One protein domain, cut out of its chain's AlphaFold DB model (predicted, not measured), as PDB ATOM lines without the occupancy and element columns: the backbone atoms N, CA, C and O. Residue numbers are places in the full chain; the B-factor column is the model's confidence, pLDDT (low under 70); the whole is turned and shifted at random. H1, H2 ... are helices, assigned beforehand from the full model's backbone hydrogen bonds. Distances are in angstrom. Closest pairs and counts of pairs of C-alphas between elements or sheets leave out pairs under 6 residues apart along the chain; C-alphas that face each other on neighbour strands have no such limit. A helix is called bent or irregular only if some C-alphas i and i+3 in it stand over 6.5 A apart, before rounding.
ATOM      1  N   VAL A 172     -20.787  27.797  34.924       94.00
ATOM      2  CA  VAL A 172     -20.728  28.748  33.796       94.00
ATOM      3  C   VAL A 172     -22.071  28.848  33.055       94.00
ATOM      4  O   VAL A 172     -22.415  29.918  32.550       94.00
ATOM      5  N   TRP A 173     -22.884  27.785  33.048       92.06
ATOM      6  CA  TRP A 173     -24.204  27.803  32.408       92.06
ATOM      7  C   TRP A 173     -25.213  28.702  33.122       92.06
ATOM      8  O   TRP A 173     -26.143  29.187  32.484       92.06
ATOM      9  N   ALA A 174     -25.039  28.972  34.418       91.06
ATOM     10  CA  ALA A 174     -25.979  29.792  35.178       91.06
ATOM     11  C   ALA A 174     -26.036  31.261  34.698       91.06
ATOM     12  O   ALA A 174     -27.137  31.741  34.407       91.06
ATOM     13  N   PRO A 175     -24.917  32.011  34.585       94.94
ATOM     14  CA  PRO A 175     -24.949  33.357  34.012       94.94
ATOM     15  C   PRO A 175     -25.294  33.350  32.519       94.94
ATOM     16  O   PRO A 175     -26.045  34.221  32.080       94.94
ATOM     17  N   LEU A 176     -24.820  32.361  31.753       93.81
ATOM     18  CA  LEU A 176     -25.110  32.274  30.322       93.81
ATOM     19  C   LEU A 176     -26.602  32.028  30.056       93.81
ATOM     20  O   LEU A 176     -27.182  32.671  29.190       93.81
ATOM     21  N   GLY A 177     -27.252  31.169  30.845       91.50
ATOM     22  CA  GLY A 177     -28.688  30.915  30.751       91.50
ATOM     23  C   GLY A 177     -29.526  32.165  31.024       91.50
ATOM     24  O   GLY A 177     -30.487  32.428  30.302       91.50
ATOM     25  N   ARG A 178     -29.123  32.988  32.004       92.94
ATOM     26  CA  ARG A 178     -29.766  34.289  32.259       92.94
ATOM     27  C   ARG A 178     -29.588  35.251  31.085       92.94
ATOM     28  O   ARG A 178     -30.554  35.891  30.687       92.94
ATOM     29  N   LEU A 179     -28.388  35.324  30.509       94.38
ATOM     30  CA  LEU A 179     -28.120  36.177  29.348       94.38
ATOM     31  C   LEU A 179     -28.935  35.743  28.124       94.38
ATOM     32  O   LEU A 179     -29.564  36.582  27.484       94.38
ATOM     33  N   SER A 180     -28.978  34.440  27.834       93.00
ATOM     34  CA  SER A 180     -29.785  33.879  26.748       93.00
ATOM     35  C   SER A 180     -31.271  34.177  26.933       93.00
ATOM     36  O   SER A 180     -31.948  34.504  25.963       93.00
ATOM     37  N   TYR A 181     -31.778  34.121  28.169       92.62
ATOM     38  CA  TYR A 181     -33.160  34.493  28.469       92.62
ATOM     39  C   TYR A 181     -33.427  35.984  28.223       92.62
ATOM     40  O   TYR A 181     -34.396  36.324  27.548       92.62
ATOM     41  N   CYS A 182     -32.549  36.874  28.695       93.50
ATOM     42  CA  CYS A 182     -32.664  38.305  28.413       93.50
ATOM     43  C   CYS A 182     -32.636  38.585  26.904       93.50
ATOM     44  O   CYS A 182     -33.492  39.309  26.404       93.50
ATOM     45  N   CYS A 183     -31.696  37.970  26.176       93.62
ATOM     46  CA  CYS A 183     -31.597  38.071  24.722       93.62
ATOM     47  C   CYS A 183     -32.893  37.602  24.046       93.62
ATOM     48  O   CYS A 183     -33.446  38.321  23.221       93.62
ATOM     49  N   TYR A 184     -33.440  36.455  24.459       90.88
ATOM     50  CA  TYR A 184     -34.704  35.932  23.938       90.88
ATOM     51  C   TYR A 184     -35.876  36.909  24.119       90.88
ATOM     52  O   TYR A 184     -36.687  37.045  23.207       90.88
ATOM     53  N   LEU A 185     -35.963  37.630  25.239       92.38
ATOM     54  CA  LEU A 185     -37.035  38.612  25.443       92.38
ATOM     55  C   LEU A 185     -36.931  39.816  24.495       92.38
ATOM     56  O   LEU A 185     -37.955  40.315  24.035       92.38
ATOM     57  N   VAL A 186     -35.714  40.278  24.191       94.12
ATOM     58  CA  VAL A 186     -35.502  41.498  23.391       94.12
ATOM     59  C   VAL A 186     -35.286  41.234  21.900       94.12
ATOM     60  O   VAL A 186     -35.421  42.162  21.103       94.12
ATOM     61  N   HIS A 187     -34.960  40.001  21.492       90.38
ATOM     62  CA  HIS A 187     -34.457  39.738  20.139       90.38
ATOM     63  C   HIS A 187     -35.428  40.170  19.033       90.38
ATOM     64  O   HIS A 187     -34.995  40.817  18.085       90.38
ATOM     65  N   PHE A 188     -36.732  39.887  19.155       86.12
ATOM     66  CA  PHE A 188     -37.708  40.301  18.144       86.12
ATOM     67  C   PHE A 188     -37.824  41.824  18.043       86.12
ATOM     68  O   PHE A 188     -37.903  42.346  16.937       86.12
ATOM     69  N   MET A 189     -37.768  42.546  19.168       89.50
ATOM     70  CA  MET A 189     -37.803  44.014  19.159       89.50
ATOM     71  C   MET A 189     -36.597  44.579  18.403       89.50
ATOM     72  O   MET A 189     -36.751  45.481  17.585       89.50
ATOM     73  N   ILE A 190     -35.410  44.005  18.629       88.00
ATOM     74  CA  ILE A 190     -34.177  44.394  17.936       88.00
ATOM     75  C   ILE A 190     -34.265  44.062  16.441       88.00
ATOM     76  O   ILE A 190     -33.938  44.910  15.617       88.00
ATOM     77  N   ILE A 191     -34.737  42.864  16.078       85.06
ATOM     78  CA  ILE A 191     -34.907  42.454  14.675       85.06
ATOM     79  C   ILE A 191     -35.852  43.415  13.949       85.06
ATOM     80  O   ILE A 191     -35.495  43.932  12.895       85.06
ATOM     81  N   PHE A 192     -37.030  43.698  14.512       83.25
ATOM     82  CA  PHE A 192     -37.991  44.609  13.887       83.25
ATOM     83  C   PHE A 192     -37.462  46.040  13.789       83.25
ATOM     84  O   PHE A 192     -37.682  46.692  12.773       83.25
ATOM     85  N   TYR A 193     -36.732  46.513  14.801       85.25
ATOM     86  CA  TYR A 193     -36.088  47.824  14.764       85.25
ATOM     87  C   TYR A 193     -35.058  47.919  13.630       85.25
ATOM     88  O   TYR A 193     -35.121  48.841  12.821       85.25
ATOM     89  N   LEU A 194     -34.157  46.938  13.509       83.25
ATOM     90  CA  LEU A 194     -33.145  46.903  12.447       83.25
ATOM     91  C   LEU A 194     -33.772  46.801  11.049       83.25
ATOM     92  O   LEU A 194     -33.345  47.504  10.138       83.25
ATOM     93  N   LEU A 195     -34.804  45.966  10.885       79.19
ATOM     94  CA  LEU A 195     -35.540  45.846   9.622       79.19
ATOM     95  C   LEU A 195     -36.281  47.139   9.260       79.19
ATOM     96  O   LEU A 195     -36.315  47.507   8.092       79.19
ATOM     97  N   GLY A 196     -36.847  47.838  10.247       77.31
ATOM     98  CA  GLY A 196     -37.566  49.096  10.042       77.31
ATOM     99  C   GLY A 196     -36.665  50.289   9.712       77.31
ATOM    100  O   GLY A 196     -37.122  51.227   9.067       77.31
ATOM    101  N   MET A 197     -35.391  50.260  10.119       75.50
ATOM    102  CA  MET A 197     -34.406  51.281   9.735       75.50
ATOM    103  C   MET A 197     -33.844  51.073   8.319       75.50
ATOM    104  O   MET A 197     -33.359  52.021   7.703       75.50
ATOM    105  N   GLY A 198     -33.898  49.850   7.785       61.75
ATOM    106  CA  GLY A 198     -33.368  49.523   6.464       61.75
ATOM    107  C   GLY A 198     -34.305  49.930   5.323       61.75
ATOM    108  O   GLY A 198     -35.146  49.143   4.910       61.75
ATOM    109  N   ASN A 199     -34.106  51.114   4.732       58.78
ATOM    110  CA  ASN A 199     -34.745  51.492   3.455       58.78
ATOM    111  C   ASN A 199     -34.116  50.802   2.219       58.78
ATOM    112  O   ASN A 199     -34.614  50.962   1.105       58.78
ATOM    113  N   ASN A 200     -33.034  50.035   2.400       56.53
ATOM    114  CA  ASN A 200     -32.303  49.357   1.328       56.53
ATOM    115  C   ASN A 200     -32.499  47.835   1.386       56.53
ATOM    116  O   ASN A 200     -32.614  47.250   2.463       56.53
ATOM    117  N   GLN A 201     -32.498  47.181   0.218       56.25
ATOM    118  CA  GLN A 201     -32.596  45.722   0.113       56.25
ATOM    119  C   GLN A 201     -31.466  45.048   0.907       56.25
ATOM    120  O   GLN A 201     -30.287  45.311   0.666       56.25
ATOM    121  N   LEU A 202     -31.823  44.166   1.844       56.38
ATOM    122  CA  LEU A 202     -30.863  43.389   2.627       56.38
ATOM    123  C   LEU A 202     -30.186  42.338   1.739       56.38
ATOM    124  O   LEU A 202     -30.671  41.217   1.595       56.38
ATOM    125  N   ILE A 203     -29.054  42.698   1.137       56.22
ATOM    126  CA  ILE A 203     -28.207  41.752   0.408       56.22
ATOM    127  C   ILE A 203     -27.261  41.094   1.421       56.22
ATOM    128  O   ILE A 203     -26.231  41.652   1.796       56.22
ATOM    129  N   PHE A 204     -27.614  39.892   1.879       53.50
ATOM    130  CA  PHE A 204     -26.756  39.093   2.754       53.50
ATOM    131  C   PHE A 204     -25.582  38.502   1.963       53.50
ATOM    132  O   PHE A 204     -25.704  37.445   1.353       53.50
ATOM    133  N   THR A 205     -24.434  39.180   1.983       62.22
ATOM    134  CA  THR A 205     -23.171  38.643   1.444       62.22
ATOM    135  C   THR A 205     -22.279  38.053   2.535       62.22
ATOM    136  O   THR A 205     -21.718  36.984   2.329       62.22
ATOM    137  N   ASN A 206     -22.150  38.711   3.695       54.84
ATOM    138  CA  ASN A 206     -21.370  38.236   4.847       54.84
ATOM    139  C   ASN A 206     -21.768  38.954   6.151       54.84
ATOM    140  O   ASN A 206     -22.114  40.133   6.124       54.84
ATOM    141  N   PHE A 207     -21.621  38.281   7.303       59.91
ATOM    142  CA  PHE A 207     -21.975  38.816   8.634       59.91
ATOM    143  C   PHE A 207     -21.292  40.157   8.954       59.91
ATOM    144  O   PHE A 207     -21.930  41.084   9.446       59.91
ATOM    145  N   SER A 208     -20.007  40.297   8.616       57.81
ATOM    146  CA  SER A 208     -19.254  41.546   8.800       57.81
ATOM    147  C   SER A 208     -19.782  42.698   7.938       57.81
ATOM    148  O   SER A 208     -19.717  43.854   8.351       57.81
ATOM    149  N   HIS A 209     -20.319  42.387   6.759       58.75
ATOM    150  CA  HIS A 209     -20.880  43.364   5.832       58.75
ATOM    151  C   HIS A 209     -22.260  43.843   6.300       58.75
ATOM    152  O   HIS A 209     -22.536  45.040   6.266       58.75
ATOM    153  N   THR A 210     -23.084  42.927   6.820       55.91
ATOM    154  CA  THR A 210     -24.402  43.243   7.391       55.91
ATOM    155  C   THR A 210     -24.286  44.127   8.633       55.91
ATOM    156  O   THR A 210     -25.020  45.100   8.749       55.91
ATOM    157  N   VAL A 211     -23.330  43.849   9.528       58.97
ATOM    158  CA  VAL A 211     -23.112  44.673  10.733       58.97
ATOM    159  C   VAL A 211     -22.627  46.083  10.379       58.97
ATOM    160  O   VAL A 211     -23.038  47.045  11.022       58.97
ATOM    161  N   ARG A 212     -21.785  46.233   9.346       56.22
ATOM    162  CA  ARG A 212     -21.321  47.556   8.890       56.22
ATOM    163  C   ARG A 212     -22.440  48.393   8.277       56.22
ATOM    164  O   ARG A 212     -22.546  49.559   8.617       56.22
ATOM    165  N   GLN A 213     -23.303  47.797   7.453       56.28
ATOM    166  CA  GLN A 213     -24.430  48.513   6.841       56.28
ATOM    167  C   GLN A 213     -25.482  49.005   7.844       56.28
ATOM    168  O   GLN A 213     -26.232  49.914   7.521       56.28
ATOM    169  N   THR A 214     -25.568  48.409   9.035       53.28
ATOM    170  CA  THR A 214     -26.497  48.854  10.091       53.28
ATOM    171  C   THR A 214     -25.930  49.937  11.013       53.28
ATOM    172  O   THR A 214     -26.660  50.430  11.869       53.28
ATOM    173  N   LEU A 215     -24.633  50.251  10.908       53.38
ATOM    174  CA  LEU A 215     -23.939  51.221  11.768       53.38
ATOM    175  C   LEU A 215     -23.647  52.563  11.072       53.38
ATOM    176  O   LEU A 215     -23.155  53.475  11.736       53.38
ATOM    177  N   GLU A 216     -23.933  52.669   9.773       43.88
ATOM    178  CA  GLU A 216     -23.901  53.904   8.973       43.88
ATOM    179  C   GLU A 216     -25.323  54.435   8.764       43.88
ATOM    180  O   GLU A 216     -25.494  55.673   8.835       43.88
TER     181      GLU A 216
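This is residues 172 to 216 of the 216 residues of an uncharacterized protein of Enterobius vermicularis (UniProt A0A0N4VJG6). A long bent helix, H1, makes most of the length, and from its far end a loop hooks back to a short helix, H2, set apart from it. Residues 172 to 193, of which 173 to 193 belong to H1, stick out from the rest, and the two helices do not form a packed core. The printed part has 45 residues with two named helices, H1 then H2, and no named strand; its class is all helix. It is only just loose, close to extended, with a radius of gyration of the C-alphas of 13.8 A, and its C-alphas span 39 by 20 by 16 A.

Begin with H1, residues 173 to 197, which by its hydrogen bonds was assigned as one helix but is bent: C-alphas 185 and 188 are 7.5 A apart. Its arms, H1a, residues 173 to 185, and H1b, residues 188 to 197, stand at a steep tilt of 49 degrees. Look next at H2, residues 207 to 213: it is apart from H1a and from H1b, with no C-alpha of either arm within 8 A. In H1a, H1b and H2 every O i to N i+4 pair is within hydrogen-bond range.

Find C-alpha 173 at (-24.204, 27.803, 32.408); from there H1a runs 18.2 A to C-alpha 185. H1b runs 14.2 A from C-alpha 188 to C-alpha 197 at (-34.406, 51.281, 9.735). H2 runs 10.2 A and ends at C-alpha 213, at (-24.430, 48.513, 6.841).

The two C-alphas farthest apart, those of Val 172 and Asn 199, are 40.4 A apart. The printed part has no cut, and the 9-residue link from H1b to H2 is short. Residues 203 to 209, of which 207 to 209 belong to H2, stand free, as do residues 172 to 193. Mean pLDDT of the printed part is 75.3; residues 198 to 216 are under 70.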